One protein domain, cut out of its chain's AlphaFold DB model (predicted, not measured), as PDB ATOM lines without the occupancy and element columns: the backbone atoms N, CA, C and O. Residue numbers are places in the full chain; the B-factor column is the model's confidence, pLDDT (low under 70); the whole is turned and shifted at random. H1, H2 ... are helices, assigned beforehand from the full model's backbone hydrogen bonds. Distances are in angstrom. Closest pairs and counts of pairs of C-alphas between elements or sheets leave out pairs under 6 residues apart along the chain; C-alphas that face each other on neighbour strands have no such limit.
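What this domain is: This is residues 2 to 89 and 106 to 170 of the 371 residues of a protein of Rathayibacter rathayi NCPPB 2980 = VKM Ac-1601 (UniProt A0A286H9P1). Three long helices, H2, H3 and H7, come together at one end and fan apart toward the other, and the shorter H6 packs beside H2 and H7 at the gathered end, making a splayed four-helix up-and-down bundle. H1 folds back along the first part of H2 on the outside, short H5 sits beside H7, H4 lies off the body, and residues 81 to 86 stick out. The printed part has 153 residues with seven named helices, H1 to H7 in chain order, and no named strand; its class is all helix. It is only just loose, close to compact, with a radius of gyration of the C-alphas of 18.0 A and spans of 54 by 41 by 28 A.

Where its parts are: H1 is residues 2 to 14, 18.4 A long, with C-alpha 2 at (-54.733, -37.970, 12.472). H2, residues 19 to 45, is 39.9 A long. H3, residues 57 to 84, begins at C-alpha 57 (-34.315, -36.939, 29.580), is 39.3 A long and has a kink of 36 degrees near residue 76. H4 is residues 106 to 112, 9.8 A, and H5 is residues 116 to 120, 7.6 A. H6, residues 122 to 139, is 25.0 A long. H7, residues 141 to 170, is 42.6 A long and ends at C-alpha 170 (-42.281, -70.350, 18.781).

How they stand to each other: H1 and H2 form a hairpin at a shallow tilt of 22 degrees; H1 touches with residues 3 to 8 alone, the closest C-alphas being those of Asp 4 and Gly 28, 5.4 A. H2 and H3 form a hairpin at a shallow tilt of 21 degrees, closest at Gly 41 and Gly 61, C-alphas 3.9 A apart. H2 and H7 touch at a steep tilt of 40 degrees, opposite ways, with residues 37 to 45 of H2 and 142 to 149 of H7 alone; the C-alphas of Ala 44 and Asp 145 are closest, 4.8 A. H3 and H7 touch, the same way at 21 degrees, a shallow tilt; their closest C-alphas, of Asn 71 and Leu 160, are 5.1 A apart. H6 touches H2 with residues 122 to 129 alone, closest at the C-alphas of Ser 122 and Glu 33, 5.2 A. H6 and H7 form a hairpin, closest at the C-alphas of Gly 136 and Ala 144, 5.1 A. H5 touches H7, closest at the C-alphas of His 117 and Ala 159, 6.2 A. H4 touches no helix. Every O i to N i+4 pair is within hydrogen-bond range in H4, but 8 of 9 in H1, 21 of 23 in H2, 22 of 24 in H3, 13 of 14 in H6, 24 of 26 in H7 and 0 of 1 in H5, where 1 of 2 O i to N i+3 pairs is.

The domain as a whole: The two farthest C-alphas, of Gly 86 and Val 138, are 56.5 A apart. Residues 90 to 105 are not printed, and C-alphas 89 and 106 are 28.0 A apart across the cut. The link from H2 to H3 is long. Mean pLDDT of the printed part is 84.3; it is under 70 at residues 3, 8, 87 to 89, 106 to 117 and 170.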
ATOM      1  N   LEU A   2     -53.615 -38.223  13.400       72.06
ATOM      2  CA  LEU A   2     -54.733 -37.970  12.472       72.06
ATOM      3  C   LEU A   2     -54.521 -38.628  11.094       72.06
ATOM      4  O   LEU A   2     -55.385 -39.347  10.615       72.06
ATOM      5  N   VAL A   3     -53.335 -38.443  10.508       69.19
ATOM      6  CA  VAL A   3     -52.963 -39.035   9.210       69.19
ATOM      7  C   VAL A   3     -52.991 -40.571   9.245       69.19
ATOM      8  O   VAL A   3     -53.496 -41.186   8.314       69.19
ATOM      9  N   ASP A   4     -52.520 -41.168  10.343       71.81
ATOM     10  CA  ASP A   4     -52.490 -42.623  10.569       71.81
ATOM     11  C   ASP A   4     -53.911 -43.210  10.679       71.81
ATOM     12  O   ASP A   4     -54.253 -44.193  10.028       71.81
ATOM     13  N   CYS A   5     -54.796 -42.547  11.429       71.62
ATOM     14  CA  CYS A   5     -56.182 -42.984  11.584       71.62
ATOM     15  C   CYS A   5     -57.009 -42.813  10.301       71.62
ATOM     16  O   CYS A   5     -57.885 -43.632  10.019       71.62
ATOM     17  N   CYS A   6     -56.765 -41.752   9.528       71.25
ATOM     18  CA  CYS A   6     -57.540 -41.463   8.323       71.25
ATOM     19  C   CYS A   6     -57.225 -42.426   7.168       71.25
ATOM     20  O   CYS A   6     -58.157 -42.866   6.498       71.25
ATOM     21  N   ASP A   7     -55.955 -42.773   6.936       70.38
ATOM     22  CA  ASP A   7     -55.570 -43.643   5.812       70.38
ATOM     23  C   ASP A   7     -56.123 -45.069   5.984       70.38
ATOM     24  O   ASP A   7     -56.824 -45.601   5.113       70.38
ATOM     25  N   GLY A   8     -55.922 -45.648   7.173       69.38
ATOM     26  CA  GLY A   8     -56.357 -47.010   7.478       69.38
ATOM     27  C   GLY A   8     -57.879 -47.213   7.452       69.38
ATOM     28  O   GLY A   8     -58.348 -48.283   7.050       69.38
ATOM     29  N   GLU A   9     -58.672 -46.213   7.858       74.44
ATOM     30  CA  GLU A   9     -60.142 -46.298   7.813       74.44
ATOM     31  C   GLU A   9     -60.700 -46.095   6.400       74.44
ATOM     32  O   GLU A   9     -61.613 -46.813   5.983       74.44
ATOM     33  N   VAL A  10     -60.119 -45.185   5.610       76.88
ATOM     34  CA  VAL A  10     -60.537 -44.968   4.216       76.88
ATOM     35  C   VAL A  10     -60.252 -46.207   3.361       76.88
ATOM     36  O   VAL A  10     -61.105 -46.604   2.560       76.88
ATOM     37  N   ALA A  11     -59.102 -46.860   3.549       73.31
ATOM     38  CA  ALA A  11     -58.754 -48.090   2.837       73.31
ATOM     39  C   ALA A  11     -59.709 -49.252   3.170       73.31
ATOM     40  O   ALA A  11     -60.172 -49.958   2.265       73.31
ATOM     41  N   ARG A  12     -60.064 -49.423   4.454       76.25
ATOM     42  CA  ARG A  12     -61.040 -50.432   4.904       76.25
ATOM     43  C   ARG A  12     -62.441 -50.158   4.364       76.25
ATOM     44  O   ARG A  12     -63.076 -51.083   3.856       76.25
ATOM     45  N   TRP A  13     -62.893 -48.904   4.401       80.75
ATOM     46  CA  TRP A  13     -64.192 -48.501   3.856       80.75
ATOM     47  C   TRP A  13     -64.294 -48.771   2.348       80.75
ATOM     48  O   TRP A  13     -65.301 -49.304   1.881       80.75
ATOM     49  N   ARG A  14     -63.228 -48.496   1.586       81.81
ATOM     50  CA  ARG A  14     -63.176 -48.760   0.137       81.81
ATOM     51  C   ARG A  14     -62.954 -50.232  -0.224       81.81
ATOM     52  O   ARG A  14     -63.050 -50.574  -1.398       81.81
ATOM     53  N   ARG A  15     -62.645 -51.103   0.749       79.94
ATOM     54  CA  ARG A  15     -62.198 -52.498   0.540       79.94
ATOM     55  C   ARG A  15     -61.059 -52.631  -0.480       79.94
ATOM     56  O   ARG A  15     -60.920 -53.657  -1.142       79.94
ATOM     57  N   THR A  16     -60.235 -51.598  -0.608       77.50
ATOM     58  CA  THR A  16     -59.082 -51.585  -1.505       77.50
ATOM     59  C   THR A  16     -57.825 -51.806  -0.680       77.50
ATOM     60  O   THR A  16     -57.459 -50.950   0.119       77.50
ATOM     61  N   SER A  17     -57.147 -52.935  -0.881       75.44
ATOM     62  CA  SER A  17     -55.843 -53.213  -0.272       75.44
ATOM     63  C   SER A  17     -54.779 -53.333  -1.357       75.44
ATOM     64  O   SER A  17     -54.896 -54.183  -2.240       75.44
ATOM     65  N   SER A  18     -53.731 -52.515  -1.285       83.25
ATOM     66  CA  SER A  18     -52.555 -52.622  -2.151       83.25
ATOM     67  C   SER A  18     -51.292 -52.822  -1.303       83.25
ATOM     68  O   SER A  18     -51.251 -52.355  -0.162       83.25
ATOM     69  N   PRO A  19     -50.239 -53.478  -1.828       82.62
ATOM     70  CA  PRO A  19     -48.963 -53.595  -1.117       82.62
ATOM     71  C   PRO A  19     -48.368 -52.234  -0.729       82.62
ATOM     72  O   PRO A  19     -47.838 -52.087   0.368       82.62
ATOM     73  N   ALA A  20     -48.507 -51.232  -1.605       82.69
ATOM     74  CA  ALA A  20     -48.070 -49.866  -1.336       82.69
ATOM     75  C   ALA A  20     -48.855 -49.226  -0.179       82.69
ATOM     76  O   ALA A  20     -48.248 -48.600   0.683       82.69
ATOM     77  N   GLY A  21     -50.174 -49.436  -0.116       83.12
ATOM     78  CA  GLY A  21     -51.004 -48.946   0.988       83.12
ATOM     79  C   GLY A  21     -50.615 -49.571   2.328       83.12
ATOM     80  O   GLY A  21     -50.415 -48.858   3.299       83.12
ATOM     81  N   VAL A  22     -50.393 -50.889   2.368       83.38
ATOM     82  CA  VAL A  22     -49.942 -51.579   3.595       83.38
ATOM     83  C   VAL A  22     -48.558 -51.096   4.049       83.38
ATOM     84  O   VAL A  22     -48.285 -51.025   5.244       83.38
ATOM     85  N   PHE A  23     -47.664 -50.775   3.111       86.38
ATOM     86  CA  PHE A  23     -46.363 -50.193   3.441       86.38
ATOM     87  C   PHE A  23     -46.501 -48.788   4.044       86.38
ATOM     88  O   PHE A  23     -45.900 -48.513   5.082       86.38
ATOM     89  N   LEU A  24     -47.297 -47.915   3.417       85.88
ATOM     90  CA  LEU A  24     -47.514 -46.545   3.889       85.88
ATOM     91  C   LEU A  24     -48.202 -46.500   5.259       85.88
ATOM     92  O   LEU A  24     -47.767 -45.728   6.111       85.88
ATOM     93  N   ASP A  25     -49.177 -47.379   5.498       84.19
ATOM     94  CA  ASP A  25     -49.841 -47.560   6.796       84.19
ATOM     95  C   ASP A  25     -48.811 -47.832   7.907       84.19
ATOM     96  O   ASP A  25     -48.724 -47.100   8.892       84.19
ATOM     97  N   LYS A  26     -47.900 -48.793   7.696       87.38
ATOM     98  CA  LYS A  26     -46.824 -49.088   8.658       87.38
ATOM     99  C   LYS A  26     -45.878 -47.914   8.889       87.38
ATOM    100  O   LYS A  26     -45.468 -47.683  10.027       87.38
ATOM    101  N   VAL A  27     -45.519 -47.177   7.836       88.94
ATOM    102  CA  VAL A  27     -44.661 -45.987   7.957       88.94
ATOM    103  C   VAL A  27     -45.343 -44.921   8.814       88.94
ATOM    104  O   VAL A  27     -44.719 -44.403   9.745       88.94
ATOM    105  N   GLY A  28     -46.613 -44.611   8.541       87.00
ATOM    106  CA  GLY A  28     -47.390 -43.631   9.303       87.00
ATOM    107  C   GLY A  28     -47.525 -44.021  10.773       87.00
ATOM    108  O   GLY A  28     -47.308 -43.196  11.673       87.00
ATOM    109  N   HIS A  29     -47.773 -45.303  11.007       87.12
ATOM    110  CA  HIS A  29     -47.972 -45.846  12.333       87.12
ATOM    111  C   HIS A  29     -46.684 -45.834  13.165       87.12
ATOM    112  O   HIS A  29     -46.672 -45.317  14.284       87.12
ATOM    113  N   TYR A  30     -45.562 -46.307  12.609       91.50
ATOM    114  CA  TYR A  30     -44.285 -46.371  13.338       91.50
ATOM    115  C   TYR A  30     -43.730 -44.975  13.600       91.50
ATOM    116  O   TYR A  30     -43.213 -44.707  14.682       91.50
ATOM    117  N   THR A  31     -43.892 -44.065  12.637       91.69
ATOM    118  CA  THR A  31     -43.500 -42.662  12.807       91.69
ATOM    119  C   THR A  31     -44.303 -42.018  13.932       91.69
ATOM    120  O   THR A  31     -43.737 -41.367  14.807       91.69
ATOM    121  N   THR A  32     -45.621 -42.232  13.952       90.00
ATOM    122  CA  THR A  32     -46.487 -41.692  15.003       90.00
ATOM    123  C   THR A  32     -46.089 -42.225  16.378       90.00
ATOM    124  O   THR A  32     -45.929 -41.442  17.312       90.00
ATOM    125  N   GLU A  33     -45.898 -43.536  16.509       91.56
ATOM    126  CA  GLU A  33     -45.514 -44.160  17.779       91.56
ATOM    127  C   GLU A  33     -44.106 -43.778  18.244       91.56
ATOM    128  O   GLU A  33     -43.874 -43.719  19.446       91.56
ATOM    129  N   ALA A  34     -43.186 -43.466  17.327       94.50
ATOM    130  CA  ALA A  34     -41.847 -42.988  17.663       94.50
ATOM    131  C   ALA A  34     -41.834 -41.521  18.123       94.50
ATOM    132  O   ALA A  34     -41.057 -41.160  19.003       94.50
ATOM    133  N   LEU A  35     -42.693 -40.661  17.565       94.88
ATOM    134  CA  LEU A  35     -42.697 -39.229  17.894       94.88
ATOM    135  C   LEU A  35     -43.238 -38.927  19.298       94.88
ATOM    136  O   LEU A  35     -42.785 -37.977  19.932       94.88
ATOM    137  N   ILE A  36     -44.174 -39.729  19.808       93.81
ATOM    138  CA  ILE A  36     -44.755 -39.543  21.149       93.81
ATOM    139  C   ILE A  36     -43.696 -39.649  22.267       93.81
ATOM    140  O   ILE A  36     -43.584 -38.705  23.048       93.81
ATOM    141  N   PRO A  37     -42.895 -40.728  22.384       95.31
ATOM    142  CA  PRO A  37     -41.869 -40.838  23.423       95.31
ATOM    143  C   PRO A  37     -40.743 -39.807  23.261       95.31
ATOM    144  O   PRO A  37     -40.193 -39.363  24.266       95.31
ATOM    145  N   ILE A  38     -40.444 -39.365  22.031       95.50
ATOM    146  CA  ILE A  38     -39.516 -38.248  21.793       95.50
ATOM    147  C   ILE A  38     -40.081 -36.963  22.404       95.50
ATOM    148  O   ILE A  38     -39.396 -36.301  23.180       95.50
ATOM    149  N   ALA A  39     -41.343 -36.638  22.109       94.62
ATOM    150  CA  ALA A  39     -42.009 -35.468  22.672       94.62
ATOM    151  C   ALA A  39     -42.101 -35.539  24.206       94.62
ATOM    152  O   ALA A  39     -41.882 -34.531  24.872       94.62
ATOM    153  N   LEU A  40     -42.357 -36.722  24.777       94.00
ATOM    154  CA  LEU A  40     -42.348 -36.934  26.229       94.00
ATOM    155  C   LEU A  40     -40.959 -36.737  26.845       94.00
ATOM    156  O   LEU A  40     -40.860 -36.116  27.896       94.00
ATOM    157  N   GLY A  41     -39.893 -37.211  26.193       94.44
ATOM    158  CA  GLY A  41     -38.518 -36.981  26.645       94.44
ATOM    159  C   GLY A  41     -38.139 -35.501  26.650       94.44
ATOM    160  O   GLY A  41     -37.566 -35.017  27.622       94.44
ATOM    161  N   VAL A  42     -38.533 -34.762  25.606       93.00
ATOM    162  CA  VAL A  42     -38.356 -33.301  25.541       93.00
ATOM    163  C   VAL A  42     -39.178 -32.600  26.626       93.00
ATOM    164  O   VAL A  42     -38.672 -31.696  27.284       93.00
ATOM    165  N   ARG A  43     -40.422 -33.036  26.871       92.00
ATOM    166  CA  ARG A  43     -41.271 -32.485  27.943       92.00
ATOM    167  C   ARG A  43     -40.671 -32.735  29.332       92.00
ATOM    168  O   ARG A  43     -40.657 -31.828  30.157       92.00
ATOM    169  N   ALA A  44     -40.102 -33.921  29.554       92.75
ATOM    170  CA  ALA A  44     -39.428 -34.306  30.796       92.75
ATOM    171  C   ALA A  44     -38.115 -33.540  31.056       92.75
ATOM    172  O   ALA A  44     -37.745 -33.352  32.217       92.75
ATOM    173  N   ALA A  45     -37.434 -33.083  29.999       91.38
ATOM    174  CA  ALA A  45     -36.283 -32.186  30.109       91.38
ATOM    175  C   ALA A  45     -36.681 -30.774  30.588       91.38
ATOM    176  O   ALA A  45     -35.849 -30.072  31.143       91.38
ATOM    177  N   GLY A  46     -37.952 -30.385  30.443       83.06
ATOM    178  CA  GLY A  46     -38.493 -29.144  30.997       83.06
ATOM    179  C   GLY A  46     -38.054 -27.861  30.278       83.06
ATOM    180  O   GLY A  46     -37.211 -27.858  29.381       83.06
ATOM    181  N   THR A  47     -38.679 -26.748  30.668       77.12
ATOM    182  CA  THR A  47     -38.315 -25.383  30.261       77.12
ATOM    183  C   THR A  47     -38.415 -24.444  31.476       77.12
ATOM    184  O   THR A  47     -39.463 -24.432  32.127       77.12
ATOM    185  N   PRO A  48     -37.383 -23.633  31.798       76.94
ATOM    186  CA  PRO A  48     -36.070 -23.533  31.146       76.94
ATOM    187  C   PRO A  48     -35.216 -24.801  31.330       76.94
ATOM    188  O   PRO A  48     -35.427 -25.561  32.264       76.94
ATOM    189  N   PHE A  49     -34.301 -25.040  30.390       83.56
ATOM    190  CA  PHE A  49     -33.447 -26.230  30.352       83.56
ATOM    191  C   PHE A  49     -32.201 -26.022  31.220       83.56
ATOM    192  O   PHE A  49     -31.360 -25.192  30.864       83.56
ATOM    193  N   ASP A  50     -32.058 -26.786  32.306       80.88
ATOM    194  CA  ASP A  50     -30.908 -26.701  33.211       80.88
ATOM    195  C   ASP A  50     -29.948 -27.887  33.014       80.88
ATOM    196  O   ASP A  50     -30.135 -29.019  33.482       80.88
ATOM    197  N   ALA A  51     -28.847 -27.616  32.312       81.12
ATOM    198  CA  ALA A  51     -27.755 -28.568  32.159       81.12
ATOM    199  C   ALA A  51     -26.889 -28.623  33.438       81.12
ATOM    200  O   ALA A  51     -26.556 -27.573  33.989       81.12
ATOM    201  N   PRO A  52     -26.455 -29.819  33.896       80.50
ATOM    202  CA  PRO A  52     -26.533 -31.116  33.212       80.50
ATOM    203  C   PRO A  52     -27.746 -31.987  33.586       80.50
ATOM    204  O   PRO A  52     -27.933 -33.038  32.972       80.50
ATOM    205  N   ALA A  53     -28.547 -31.597  34.583       78.62
ATOM    206  CA  ALA A  53     -29.596 -32.445  35.158       78.62
ATOM    207  C   ALA A  53     -30.684 -32.832  34.140       78.62
ATOM    208  O   ALA A  53     -31.175 -33.964  34.160       78.62
ATOM    209  N   ASP A  54     -31.008 -31.927  33.215       83.38
ATOM    210  CA  ASP A  54     -32.072 -32.135  32.231       83.38
ATOM    211  C   ASP A  54     -31.613 -32.832  30.945       83.38
ATOM    212  O   ASP A  54     -32.427 -33.390  30.204       83.38
ATOM    213  N   PHE A  55     -30.297 -32.881  30.700       86.19
ATOM    214  CA  PHE A  55     -29.722 -33.436  29.472       86.19
ATOM    215  C   PHE A  55     -30.026 -34.927  29.293       86.19
ATOM    216  O   PHE A  55     -30.060 -35.412  28.166       86.19
ATOM    217  N   LEU A  56     -30.269 -35.660  30.383       91.44
ATOM    218  CA  LEU A  56     -30.539 -37.097  30.351       91.44
ATOM    219  C   LEU A  56     -31.927 -37.439  29.774       91.44
ATOM    220  O   LEU A  56     -32.098 -38.501  29.183       91.44
ATOM    221  N   TRP A  57     -32.928 -36.568  29.898       93.50
ATOM    222  CA  TRP A  57     -34.315 -36.939  29.580       93.50
ATOM    223  C   TRP A  57     -34.607 -37.015  28.077       93.50
ATOM    224  O   TRP A  57     -35.323 -37.915  27.629       93.50
ATOM    225  N   THR A  58     -33.978 -36.157  27.276       92.75
ATOM    226  CA  THR A  58     -34.061 -36.199  25.808       92.75
ATOM    227  C   THR A  58     -33.514 -37.509  25.208       92.75
ATOM    228  O   THR A  58     -34.245 -38.156  24.449       92.75
ATOM    229  N   PRO A  59     -32.287 -37.977  25.536       94.81
ATOM    230  CA  PRO A  59     -31.790 -39.263  25.056       94.81
ATOM    231  C   PRO A  59     -32.572 -40.451  25.626       94.81
ATOM    232  O   PRO A  59     -32.711 -41.447  24.921       94.81
ATOM    233  N   LEU A  60     -33.146 -40.362  26.834       96.00
ATOM    234  CA  LEU A  60     -34.056 -41.403  27.337       96.00
ATOM    235  C   LEU A  60     -35.348 -41.493  26.511       96.00
ATOM    236  O   LEU A  60     -35.787 -42.599  26.198       96.00
ATOM    237  N   GLY A  61     -35.927 -40.361  26.095       96.44
ATOM    238  CA  GLY A  61     -37.071 -40.338  25.176       96.44
ATOM    239  C   GLY A  61     -36.744 -40.921  23.798       96.44
ATOM    240  O   GLY A  61     -37.515 -41.719  23.263       96.44
ATOM    241  N   LEU A  62     -35.566 -40.597  23.249       96.81
ATOM    242  CA  LEU A  62     -35.065 -41.188  22.000       96.81
ATOM    243  C   LEU A  62     -34.819 -42.698  22.131       96.81
ATOM    244  O   LEU A  62     -35.194 -43.464  21.243       96.81
ATOM    245  N   ALA A  63     -34.228 -43.142  23.242       97.62
ATOM    246  CA  ALA A  63     -34.021 -44.558  23.523       97.62
ATOM    247  C   ALA A  63     -35.359 -45.302  23.635       97.62
ATOM    248  O   ALA A  63     -35.516 -46.376  23.057       97.62
ATOM    249  N   LEU A  64     -36.350 -44.714  24.314       96.69
ATOM    250  CA  LEU A  64     -37.697 -45.273  24.404       96.69
ATOM    251  C   LEU A  64     -38.345 -45.401  23.017       96.69
ATOM    252  O   LEU A  64     -38.893 -46.457  22.703       96.69
ATOM    253  N   ALA A  65     -38.224 -44.378  22.165       96.75
ATOM    254  CA  ALA A  65     -38.701 -44.423  20.782       96.75
ATOM    255  C   ALA A  65     -38.066 -45.573  19.989       96.75
ATOM    256  O   ALA A  65     -38.768 -46.357  19.347       96.75
ATOM    257  N   LEU A  66     -36.740 -45.713  20.083       97.25
ATOM    258  CA  LEU A  66     -35.994 -46.781  19.422       97.25
ATOM    259  C   LEU A  66     -36.460 -48.167  19.885       97.25
ATOM    260  O   LEU A  66     -36.685 -49.044  19.054       97.25
ATOM    261  N   VAL A  67     -36.631 -48.364  21.194       95.38
ATOM    262  CA  VAL A  67     -37.075 -49.646  21.760       95.38
ATOM    263  C   VAL A  67     -38.492 -49.998  21.297       95.38
ATOM    264  O   VAL A  67     -38.734 -51.146  20.918       95.38
ATOM    265  N   ILE A  68     -39.415 -49.030  21.272       92.88
ATOM    266  CA  ILE A  68     -40.793 -49.235  20.791       92.88
ATOM    267  C   ILE A  68     -40.792 -49.648  19.315       92.88
ATOM    268  O   ILE A  68     -41.392 -50.668  18.962       92.88
ATOM    269  N   VAL A  69     -40.071 -48.911  18.464       93.62
ATOM    270  CA  VAL A  69     -39.970 -49.219  17.030       93.62
ATOM    271  C   VAL A  69     -39.323 -50.582  16.808       93.62
ATOM    272  O   VAL A  69     -39.827 -51.370  16.012       93.62
ATOM    273  N   LEU A  70     -38.252 -50.909  17.537       93.44
ATOM    274  CA  LEU A  70     -37.582 -52.201  17.417       93.44
ATOM    275  C   LEU A  70     -38.511 -53.354  17.811       93.44
ATOM    276  O   LEU A  70     -38.580 -54.358  17.103       93.44
ATOM    277  N   ASN A  71     -39.281 -53.198  18.890       90.19
ATOM    278  CA  ASN A  71     -40.247 -54.209  19.312       90.19
ATOM    279  C   ASN A  71     -41.317 -54.467  18.237       90.19
ATOM    280  O   ASN A  71     -41.760 -55.603  18.051       90.19
ATOM    281  N   LYS A  72     -41.708 -53.428  17.495       87.44
ATOM    282  CA  LYS A  72     -42.659 -53.548  16.391       87.44
ATOM    283  C   LYS A  72     -42.031 -54.139  15.136       87.44
ATOM    284  O   LYS A  72     -42.608 -55.039  14.527       87.44
ATOM    285  N   ALA A  73     -40.806 -53.730  14.824       90.75
ATOM    286  CA  ALA A  73     -40.009 -54.306  13.753       90.75
ATOM    287  C   ALA A  73     -39.816 -55.819  13.945       90.75
ATOM    288  O   ALA A  73     -39.909 -56.557  12.970       90.75
ATOM    289  N   LEU A  74     -39.640 -56.312  15.180       87.69
ATOM    290  CA  LEU A  74     -39.553 -57.754  15.447       87.69
ATOM    291  C   LEU A  74     -40.773 -58.537  14.931       87.69
ATOM    292  O   LEU A  74     -40.592 -59.608  14.356       87.69
ATOM    293  N   ASN A  75     -41.997 -58.010  15.078       83.12
ATOM    294  CA  ASN A  75     -43.202 -58.663  14.545       83.12
ATOM    295  C   ASN A  75     -43.157 -58.772  13.018       83.12
ATOM    296  O   ASN A  75     -43.437 -59.827  12.449       83.12
ATOM    297  N   ASP A  76     -42.765 -57.691  12.353       87.50
ATOM    298  CA  ASP A  76     -42.677 -57.649  10.897       87.50
ATOM    299  C   ASP A  76     -41.566 -58.536  10.347       87.50
ATOM    300  O   ASP A  76     -41.756 -59.229   9.343       87.50
ATOM    301  N   LEU A  77     -40.426 -58.567  11.034       88.88
ATOM    302  CA  LEU A  77     -39.286 -59.395  10.668       88.88
ATOM    303  C   LEU A  77     -39.623 -60.887  10.719       88.88
ATOM    304  O   LEU A  77     -39.049 -61.639   9.939       88.88
ATOM    305  N   VAL A  78     -40.593 -61.330  11.531       83.44
ATOM    306  CA  VAL A  78     -41.093 -62.717  11.465       83.44
ATOM    307  C   VAL A  78     -41.715 -63.008  10.103       83.44
ATOM    308  O   VAL A  78     -41.442 -64.049   9.505       83.44
ATOM    309  N   HIS A  79     -42.539 -62.097   9.583       83.31
ATOM    310  CA  HIS A  79     -43.156 -62.271   8.270       83.31
ATOM    311  C   HIS A  79     -42.113 -62.244   7.149       83.31
ATOM    312  O   HIS A  79     -42.165 -63.090   6.256       83.31
ATOM    313  N   VAL A  80     -41.139 -61.332   7.231       86.62
ATOM    314  CA  VAL A  80     -40.039 -61.231   6.258       86.62
ATOM    315  C   VAL A  80     -39.146 -62.473   6.296       86.62
ATOM    316  O   VAL A  80     -38.881 -63.067   5.255       86.62
ATOM    317  N   ALA A  81     -38.728 -62.919   7.483       85.31
ATOM    318  CA  ALA A  81     -37.885 -64.100   7.647       85.31
ATOM    319  C   ALA A  81     -38.565 -65.360   7.096       85.31
ATOM    320  O   ALA A  81     -37.930 -66.152   6.403       85.31
ATOM    321  N   ARG A  82     -39.870 -65.526   7.342       82.44
ATOM    322  CA  ARG A  82     -40.648 -66.651   6.803       82.44
ATOM    323  C   ARG A  82     -40.801 -66.591   5.289       82.44
ATOM    324  O   ARG A  82     -40.638 -67.621   4.642       82.44
ATOM    325  N   ALA A  83     -41.081 -65.412   4.737       83.38
ATOM    326  CA  ALA A  83     -41.168 -65.224   3.292       83.38
ATOM    327  C   ALA A  83     -39.830 -65.549   2.610       83.38
ATOM    328  O   ALA A  83     -39.804 -66.309   1.646       83.38
ATOM    329  N   ASN A  84     -38.713 -65.069   3.170       83.12
ATOM    330  CA  ASN A  84     -37.365 -65.376   2.681       83.12
ATOM    331  C   ASN A  84     -37.003 -66.863   2.825       83.12
ATOM    332  O   ASN A  84     -36.223 -67.385   2.034       83.12
ATOM    333  N   ALA A  85     -37.585 -67.557   3.806       80.19
ATOM    334  CA  ALA A  85     -37.438 -69.000   3.989       80.19
ATOM    335  C   ALA A  85     -38.401 -69.842   3.121       80.19
ATOM    336  O   ALA A  85     -38.410 -71.065   3.246       80.19
ATOM    337  N   GLY A  86     -39.233 -69.220   2.274       75.56
ATOM    338  CA  GLY A  86     -40.217 -69.920   1.440       75.56
ATOM    339  C   GLY A  86     -41.376 -70.551   2.223       75.56
ATOM    340  O   GLY A  86     -42.076 -71.417   1.701       75.56
ATOM    341  N   LEU A  87     -41.583 -70.147   3.480       69.75
ATOM    342  CA  LEU A  87     -42.660 -70.655   4.324       69.75
ATOM    343  C   LEU A  87     -43.964 -69.904   4.042       69.75
ATOM    344  O   LEU A  87     -43.976 -68.697   3.799       69.75
ATOM    345  N   THR A  88     -45.091 -70.609   4.144       69.75
ATOM    346  CA  THR A  88     -46.416 -69.998   3.987       69.75
ATOM    347  C   THR A  88     -46.660 -68.918   5.046       69.75
ATOM    348  O   THR A  88     -46.173 -68.991   6.189       69.75
ATOM    349  N   LYS A  89     -47.422 -67.886   4.659       63.56
ATOM    350  CA  LYS A  89     -47.845 -66.811   5.562       63.56
ATOM    351  C   LYS A  89     -48.608 -67.430   6.736       63.56
ATOM    352  O   LYS A  89     -49.498 -68.250   6.527       63.56
ATOM    353  N   ARG A 106     -47.467 -72.100  32.005       54.59
ATOM    354  CA  ARG A 106     -47.606 -71.273  33.222       54.59
ATOM    355  C   ARG A 106     -46.928 -69.914  33.074       54.59
ATOM    356  O   ARG A 106     -47.567 -68.899  33.348       54.59
ATOM    357  N   LEU A 107     -45.695 -69.883  32.562       55.44
ATOM    358  CA  LEU A 107     -44.965 -68.631  32.332       55.44
ATOM    359  C   LEU A 107     -45.716 -67.716  31.348       55.44
ATOM    360  O   LEU A 107     -45.875 -66.520  31.584       55.44
ATOM    361  N   ARG A 108     -46.282 -68.296  30.281       58.34
ATOM    362  CA  ARG A 108     -47.086 -67.566  29.288       58.34
ATOM    363  C   ARG A 108     -48.452 -67.115  29.817       58.34
ATOM    364  O   ARG A 108     -49.045 -66.197  29.258       58.34
ATOM    365  N   ARG A 109     -48.988 -67.760  30.859       54.59
ATOM    366  CA  ARG A 109     -50.243 -67.356  31.519       54.59
ATOM    367  C   ARG A 109     -50.014 -66.169  32.459       54.59
ATOM    368  O   ARG A 109     -50.815 -65.245  32.442       54.59
ATOM    369  N   ALA A 110     -48.886 -66.146  33.170       51.25
ATOM    370  CA  ALA A 110     -48.456 -64.990  33.958       51.25
ATOM    371  C   ALA A 110     -48.124 -63.776  33.065       51.25
ATOM    372  O   ALA A 110     -48.609 -62.679  33.316       51.25
ATOM    373  N   ALA A 111     -47.412 -63.987  31.951       53.03
ATOM    374  CA  ALA A 111     -47.124 -62.935  30.967       53.03
ATOM    375  C   ALA A 111     -48.372 -62.424  30.210       53.03
ATOM    376  O   ALA A 111     -48.363 -61.317  29.680       53.03
ATOM    377  N   ARG A 112     -49.462 -63.207  30.166       55.78
ATOM    378  CA  ARG A 112     -50.771 -62.768  29.641       55.78
ATOM    379  C   ARG A 112     -51.527 -61.851  30.605       55.78
ATOM    380  O   ARG A 112     -52.413 -61.135  30.154       55.78
ATOM    381  N   PHE A 113     -51.194 -61.876  31.896       41.12
ATOM    382  CA  PHE A 113     -51.923 -61.138  32.930       41.12
ATOM    383  C   PHE A 113     -51.549 -59.650  32.988       41.12
ATOM    384  O   PHE A 113     -52.290 -58.858  33.561       41.12
ATOM    385  N   ILE A 114     -50.446 -59.249  32.344       49.62
ATOM    386  CA  ILE A 114     -50.114 -57.839  32.136       49.62
ATOM    387  C   ILE A 114     -49.694 -57.648  30.672       49.62
ATOM    388  O   ILE A 114     -48.554 -57.952  30.311       49.62
ATOM    389  N   PRO A 115     -50.585 -57.168  29.787       60.88
ATOM    390  CA  PRO A 115     -50.242 -56.898  28.399       60.88
ATOM    391  C   PRO A 115     -49.422 -55.601  28.304       60.88
ATOM    392  O   PRO A 115     -49.868 -54.620  27.717       60.88
ATOM    393  N   PHE A 116     -48.199 -55.595  28.853       61.66
ATOM    394  CA  PHE A 116     -47.273 -54.456  28.779       61.66
ATOM    395  C   PHE A 116     -47.051 -53.993  27.332       61.66
ATOM    396  O   PHE A 116     -46.890 -52.808  27.080       61.66
ATOM    397  N   HIS A 117     -47.138 -54.905  26.358       63.16
ATOM    398  CA  HIS A 117     -47.042 -54.584  24.931       63.16
ATOM    399  C   HIS A 117     -48.118 -53.599  24.440       63.16
ATOM    400  O   HIS A 117     -47.882 -52.860  23.485       63.16
ATOM    401  N   ARG A 118     -49.295 -53.577  25.079       74.25
ATOM    402  CA  ARG A 118     -50.397 -52.691  24.698       74.25
ATOM    403  C   ARG A 118     -50.177 -51.256  25.181       74.25
ATOM    404  O   ARG A 118     -50.660 -50.337  24.540       74.25
ATOM    405  N   LEU A 119     -49.380 -51.056  26.235       74.69
ATOM    406  CA  LEU A 119     -49.044 -49.725  26.765       74.69
ATOM    407  C   LEU A 119     -48.294 -48.846  25.755       74.69
ATOM    408  O   LEU A 119     -48.318 -47.626  25.866       74.69
ATOM    409  N   TYR A 120     -47.629 -49.470  24.781       82.38
ATOM    410  CA  TYR A 120     -46.814 -48.790  23.773       82.38
ATOM    411  C   TYR A 120     -47.558 -48.492  22.476       82.38
ATOM    412  O   TYR A 120     -46.959 -47.963  21.545       82.38
ATOM    413  N   HIS A 121     -48.844 -48.836  22.400       85.94
ATOM    414  CA  HIS A 121     -49.674 -48.391  21.292       85.94
ATOM    415  C   HIS A 121     -49.917 -46.892  21.411       85.94
ATOM    416  O   HIS A 121     -49.985 -46.326  22.505       85.94
ATOM    417  N   SER A 122     -50.024 -46.250  20.255       86.69
ATOM    418  CA  SER A 122     -50.099 -44.798  20.147       86.69
ATOM    419  C   SER A 122     -51.209 -44.196  21.036       86.69
ATOM    420  O   SER A 122     -50.975 -43.213  21.744       86.69
ATOM    421  N   VAL A 123     -52.401 -44.803  21.052       86.31
ATOM    422  CA  VAL A 123     -53.560 -44.359  21.848       86.31
ATOM    423  C   VAL A 123     -53.272 -44.467  23.346       86.31
ATOM    424  O   VAL A 123     -53.422 -43.496  24.083       86.31
ATOM    425  N   GLU A 124     -52.791 -45.612  23.804       89.50
ATOM    426  CA  GLU A 124     -52.485 -45.891  25.201       89.50
ATOM    427  C   GLU A 124     -51.368 -44.976  25.717       89.50
ATOM    428  O   GLU A 124     -51.485 -44.414  26.806       89.50
ATOM    429  N   LEU A 125     -50.333 -44.737  24.910       90.69
ATOM    430  CA  LEU A 125     -49.238 -43.840  25.267       90.69
ATOM    431  C   LEU A 125     -49.715 -42.385  25.401       90.69
ATOM    432  O   LEU A 125     -49.283 -41.679  26.312       90.69
ATOM    433  N   THR A 126     -50.652 -41.942  24.555       91.62
ATOM    434  CA  THR A 126     -51.282 -40.619  24.719       91.62
ATOM    435  C   THR A 126     -52.202 -40.531  25.936       91.62
ATOM    436  O   THR A 126     -52.205 -39.503  26.611       91.62
ATOM    437  N   MET A 127     -52.920 -41.604  26.287       92.44
ATOM    438  CA  MET A 127     -53.691 -41.664  27.536       92.44
ATOM    439  C   MET A 127     -52.776 -41.590  28.767       92.44
ATOM    440  O   MET A 127     -53.081 -40.864  29.712       92.44
ATOM    441  N   LEU A 128     -51.629 -42.277  28.746       92.69
ATOM    442  CA  LEU A 128     -50.618 -42.194  29.805       92.69
ATOM    443  C   LEU A 128     -50.007 -40.791  29.903       92.69
ATOM    444  O   LEU A 128     -49.864 -40.261  31.002       92.69
ATOM    445  N   ALA A 129     -49.706 -40.160  28.765       93.31
ATOM    446  CA  ALA A 129     -49.220 -38.783  28.712       93.31
ATOM    447  C   ALA A 129     -50.228 -37.778  29.294       93.31
ATOM    448  O   ALA A 129     -49.826 -36.818  29.956       93.31
ATOM    449  N   PHE A 130     -51.525 -37.999  29.048       95.06
ATOM    450  CA  PHE A 130     -52.617 -37.205  29.610       95.06
ATOM    451  C   PHE A 130     -52.766 -37.430  31.119       95.06
ATOM    452  O   PHE A 130     -52.830 -36.467  31.877       95.06
ATOM    453  N   ALA A 131     -52.738 -38.684  31.578       94.56
ATOM    454  CA  ALA A 131     -52.773 -39.004  33.004       94.56
ATOM    455  C   ALA A 131     -51.580 -38.392  33.758       94.56
ATOM    456  O   ALA A 131     -51.763 -37.792  34.816       94.56
ATOM    457  N   ALA A 132     -50.372 -38.465  33.189       94.19
ATOM    458  CA  ALA A 132     -49.193 -37.810  33.750       94.19
ATOM    459  C   ALA A 132     -49.348 -36.284  33.801       94.19
ATOM    460  O   ALA A 132     -48.956 -35.675  34.791       94.19
ATOM    461  N   ALA A 133     -49.981 -35.666  32.797       94.06
ATOM    462  CA  ALA A 133     -50.270 -34.234  32.826       94.06
ATOM    463  C   ALA A 133     -51.232 -33.860  33.970       94.06
ATOM    464  O   ALA A 133     -50.988 -32.874  34.659       94.06
ATOM    465  N   LEU A 134     -52.271 -34.668  34.226       96.06
ATOM    466  CA  LEU A 134     -53.181 -34.465  35.362       96.06
ATOM    467  C   LEU A 134     -52.460 -34.598  36.707       96.06
ATOM    468  O   LEU A 134     -52.626 -33.754  37.583       96.06
ATOM    469  N   VAL A 135     -51.626 -35.627  36.866       95.38
ATOM    470  CA  VAL A 135     -50.798 -35.808  38.070       95.38
ATOM    471  C   VAL A 135     -49.816 -34.643  38.231       95.38
ATOM    472  O   VAL A 135     -49.616 -34.147  39.340       95.38
ATOM    473  N   GLY A 136     -49.265 -34.150  37.122       94.06
ATOM    474  CA  GLY A 136     -48.372 -32.998  37.066       94.06
ATOM    475  C   GLY A 136     -48.986 -31.698  37.592       94.06
ATOM    476  O   GLY A 136     -48.242 -30.849  38.074       94.06
ATOM    477  N   LEU A 137     -50.319 -31.562  37.594       95.06
ATOM    478  CA  LEU A 137     -51.003 -30.431  38.239       95.06
ATOM    479  C   LEU A 137     -50.818 -30.422  39.766       95.06
ATOM    480  O   LEU A 137     -50.948 -29.371  40.384       95.06
ATOM    481  N   VAL A 138     -50.512 -31.576  40.369       96.19
ATOM    482  CA  VAL A 138     -50.346 -31.741  41.823       96.19
ATOM    483  C   VAL A 138     -48.870 -31.843  42.216       96.19
ATOM    484  O   VAL A 138     -48.446 -31.197  43.167       96.19
ATOM    485  N   VAL A 139     -48.078 -32.647  41.495       94.12
ATOM    486  CA  VAL A 139     -46.672 -32.952  41.854       94.12
ATOM    487  C   VAL A 139     -45.631 -32.161  41.050       94.12
ATOM    488  O   VAL A 139     -44.427 -32.320  41.259       94.12
ATOM    489  N   GLY A 140     -46.086 -31.330  40.110       92.69
ATOM    490  CA  GLY A 140     -45.256 -30.630  39.133       92.69
ATOM    491  C   GLY A 140     -45.133 -31.401  37.815       92.69
ATOM    492  O   GLY A 140     -44.838 -32.598  37.796       92.69
ATOM    493  N   ALA A 141     -45.337 -30.695  36.698       88.50
ATOM    494  CA  ALA A 141     -45.349 -31.276  35.352       88.50
ATOM    495  C   ALA A 141     -44.039 -32.007  35.010       88.50
ATOM    496  O   ALA A 141     -44.071 -33.170  34.613       88.50
ATOM    497  N   GLY A 142     -42.888 -31.370  35.266       89.38
ATOM    498  CA  GLY A 142     -41.581 -31.981  35.018       89.38
ATOM    499  C   GLY A 142     -41.372 -33.269  35.817       89.38
ATOM    500  O   GLY A 142     -40.923 -34.270  35.268       89.38
ATOM    501  N   THR A 143     -41.761 -33.297  37.094       92.31
ATOM    502  CA  THR A 143     -41.654 -34.501  37.934       92.31
ATOM    503  C   THR A 143     -42.496 -35.648  37.379       92.31
ATOM    504  O   THR A 143     -41.993 -36.764  37.242       92.31
ATOM    505  N   ALA A 144     -43.756 -35.383  37.021       94.50
ATOM    506  CA  ALA A 144     -44.651 -36.404  36.481       94.50
ATOM    507  C   ALA A 144     -44.131 -36.993  35.156       94.50
ATOM    508  O   ALA A 144     -44.159 -38.209  34.966       94.50
ATOM    509  N   ASP A 145     -43.591 -36.152  34.275       93.50
ATOM    510  CA  ASP A 145     -43.046 -36.576  32.983       93.50
ATOM    511  C   ASP A 145     -41.771 -37.405  33.116       93.50
ATOM    512  O   ASP A 145     -41.620 -38.435  32.455       93.50
ATOM    513  N   ARG A 146     -40.878 -36.999  34.021       94.75
ATOM    514  CA  ARG A 146     -39.656 -37.741  34.353       94.75
ATOM    515  C   ARG A 146     -39.980 -39.125  34.911       94.75
ATOM    516  O   ARG A 146     -39.384 -40.114  34.485       94.75
ATOM    517  N   VAL A 147     -40.965 -39.219  35.808       95.38
ATOM    518  CA  VAL A 147     -41.449 -40.507  36.331       95.38
ATOM    519  C   VAL A 147     -42.045 -41.361  35.211       95.38
ATOM    520  O   VAL A 147     -41.724 -42.545  35.118       95.38
ATOM    521  N   LEU A 148     -42.861 -40.775  34.327       95.06
ATOM    522  CA  LEU A 148     -43.468 -41.501  33.212       95.06
ATOM    523  C   LEU A 148     -42.407 -42.075  32.260       95.06
ATOM    524  O   LEU A 148     -42.407 -43.279  32.000       95.06
ATOM    525  N   VAL A 149     -41.487 -41.246  31.755       95.06
ATOM    526  CA  VAL A 149     -40.423 -41.686  30.834       95.06
ATOM    527  C   VAL A 149     -39.497 -42.697  31.517       95.06
ATOM    528  O   VAL A 149     -39.187 -43.740  30.936       95.06
ATOM    529  N   GLY A 150     -39.114 -42.427  32.770       95.00
ATOM    530  CA  GLY A 150     -38.265 -43.306  33.574       95.00
ATOM    531  C   GLY A 150     -38.887 -44.676  33.851       95.00
ATOM    532  O   GLY A 150     -38.162 -45.665  33.907       95.00
ATOM    533  N   ALA A 151     -40.215 -44.764  33.963       93.88
ATOM    534  CA  ALA A 151     -40.930 -46.029  34.119       93.88
ATOM    535  C   ALA A 151     -41.150 -46.759  32.781       93.88
ATOM    536  O   ALA A 151     -41.017 -47.982  32.708       93.88
ATOM    537  N   LEU A 152     -41.473 -46.029  31.709       94.19
ATOM    538  CA  LEU A 152     -41.802 -46.626  30.412       94.19
ATOM    539  C   LEU A 152     -40.615 -47.327  29.755       94.19
ATOM    540  O   LEU A 152     -40.809 -48.391  29.165       94.19
ATOM    541  N   LEU A 153     -39.410 -46.760  29.853       94.75
ATOM    542  CA  LEU A 153     -38.208 -47.314  29.226       94.75
ATOM    543  C   LEU A 153     -37.827 -48.720  29.727       94.75
ATOM    544  O   LEU A 153     -37.727 -49.619  28.888       94.75
ATOM    545  N   PRO A 154     -37.636 -48.979  31.035       94.12
ATOM    546  CA  PRO A 154     -37.282 -50.318  31.511       94.12
ATOM    547  C   PRO A 154     -38.375 -51.347  31.198       94.12
ATOM    548  O   PRO A 154     -38.068 -52.473  30.804       94.12
ATOM    549  N   LEU A 155     -39.651 -50.954  31.287       91.50
ATOM    550  CA  LEU A 155     -40.770 -51.803  30.881       91.50
ATOM    551  C   LEU A 155     -40.734 -52.119  29.372       91.50
ATOM    552  O   LEU A 155     -41.045 -53.243  28.975       91.50
ATOM    553  N   ALA A 156     -40.300 -51.170  28.535       91.69
ATOM    554  CA  ALA A 156     -40.240 -51.344  27.084       91.69
ATOM    555  C   ALA A 156     -39.114 -52.305  26.709       91.69
ATOM    556  O   ALA A 156     -39.297 -53.182  25.865       91.69
ATOM    557  N   VAL A 157     -37.967 -52.184  27.383       92.62
ATOM    558  CA  VAL A 157     -36.835 -53.106  27.233       92.62
ATOM    559  C   VAL A 157     -37.242 -54.519  27.651       92.62
ATOM    560  O   VAL A 157     -36.974 -55.473  26.921       92.62
ATOM    561  N   LEU A 158     -37.949 -54.667  28.776       89.44
ATOM    562  CA  LEU A 158     -38.466 -55.963  29.214       89.44
ATOM    563  C   LEU A 158     -39.429 -56.569  28.180       89.44
ATOM    564  O   LEU A 158     -39.323 -57.755  27.858       89.44
ATOM    565  N   ALA A 159     -40.337 -55.760  27.628       86.62
ATOM    566  CA  ALA A 159     -41.263 -56.194  26.586       86.62
ATOM    567  C   ALA A 159     -40.529 -56.630  25.307       86.62
ATOM    568  O   ALA A 159     -40.841 -57.691  24.765       86.62
ATOM    569  N   LEU A 160     -39.528 -55.863  24.865       89.25
ATOM    570  CA  LEU A 160     -38.693 -56.177  23.705       89.25
ATOM    571  C   LEU A 160     -37.974 -57.522  23.875       89.25
ATOM    572  O   LEU A 160     -38.061 -58.385  22.998       89.25
ATOM    573  N   VAL A 161     -37.295 -57.725  25.008       89.12
ATOM    574  CA  VAL A 161     -36.576 -58.975  25.303       89.12
ATOM    575  C   VAL A 161     -37.546 -60.151  25.366       89.12
ATOM    576  O   VAL A 161     -37.313 -61.182  24.732       89.12
ATOM    577  N   GLY A 162     -38.663 -59.999  26.082       84.69
ATOM    578  CA  GLY A 162     -39.680 -61.042  26.187       84.69
ATOM    579  C   GLY A 162     -40.259 -61.429  24.826       84.69
ATOM    580  O   GLY A 162     -40.433 -62.613  24.531       84.69
ATOM    581  N   HIS A 163     -40.508 -60.444  23.965       84.12
ATOM    582  CA  HIS A 163     -41.009 -60.674  22.621       84.12
ATOM    583  C   HIS A 163     -39.979 -61.379  21.728       84.12
ATOM    584  O   HIS A 163     -40.320 -62.355  21.057       84.12
ATOM    585  N   PHE A 164     -38.711 -60.962  21.782       86.31
ATOM    586  CA  PHE A 164     -37.616 -61.620  21.070       86.31
ATOM    587  C   PHE A 164     -37.479 -63.099  21.465       86.31
ATOM    588  O   PHE A 164     -37.496 -63.978  20.600       86.31
ATOM    589  N   VAL A 165     -37.431 -63.392  22.771       83.94
ATOM    590  CA  VAL A 165     -37.358 -64.768  23.289       83.94
ATOM    591  C   VAL A 165     -38.565 -65.589  22.825       83.94
ATOM    592  O   VAL A 165     -38.408 -66.723  22.374       83.94
ATOM    593  N   ALA A 166     -39.770 -65.014  22.870       77.56
ATOM    594  CA  ALA A 166     -40.979 -65.692  22.415       77.56
ATOM    595  C   ALA A 166     -40.950 -66.017  20.911       77.56
ATOM    596  O   ALA A 166     -41.371 -67.110  20.523       77.56
ATOM    597  N   ILE A 167     -40.458 -65.109  20.061       80.31
ATOM    598  CA  ILE A 167     -40.316 -65.346  18.616       80.31
ATOM    599  C   ILE A 167     -39.357 -66.509  18.361       80.31
ATOM    600  O   ILE A 167     -39.729 -67.455  17.660       80.31
ATOM    601  N   MET A 168     -38.170 -66.463  18.974       79.81
ATOM    602  CA  MET A 168     -37.146 -67.500  18.828       79.81
ATOM    603  C   MET A 168     -37.648 -68.874  19.281       79.81
ATOM    604  O   MET A 168     -37.330 -69.878  18.652       79.81
ATOM    605  N   ALA A 169     -38.479 -68.916  20.324       74.00
ATOM    606  CA  ALA A 169     -39.025 -70.158  20.856       74.00
ATOM    607  C   ALA A 169     -40.224 -70.727  20.071       74.00
ATOM    608  O   ALA A 169     -40.529 -71.904  20.236       74.00
ATOM    609  N   SER A 170     -40.953 -69.926  19.276       63.22
ATOM    610  CA  SER A 170     -42.281 -70.350  18.781       63.22
ATOM    611  C   SER A 170     -42.595 -70.122  17.303       63.22
ATOM    612  O   SER A 170     -43.524 -70.755  16.807       63.22
TER     613      SER A 170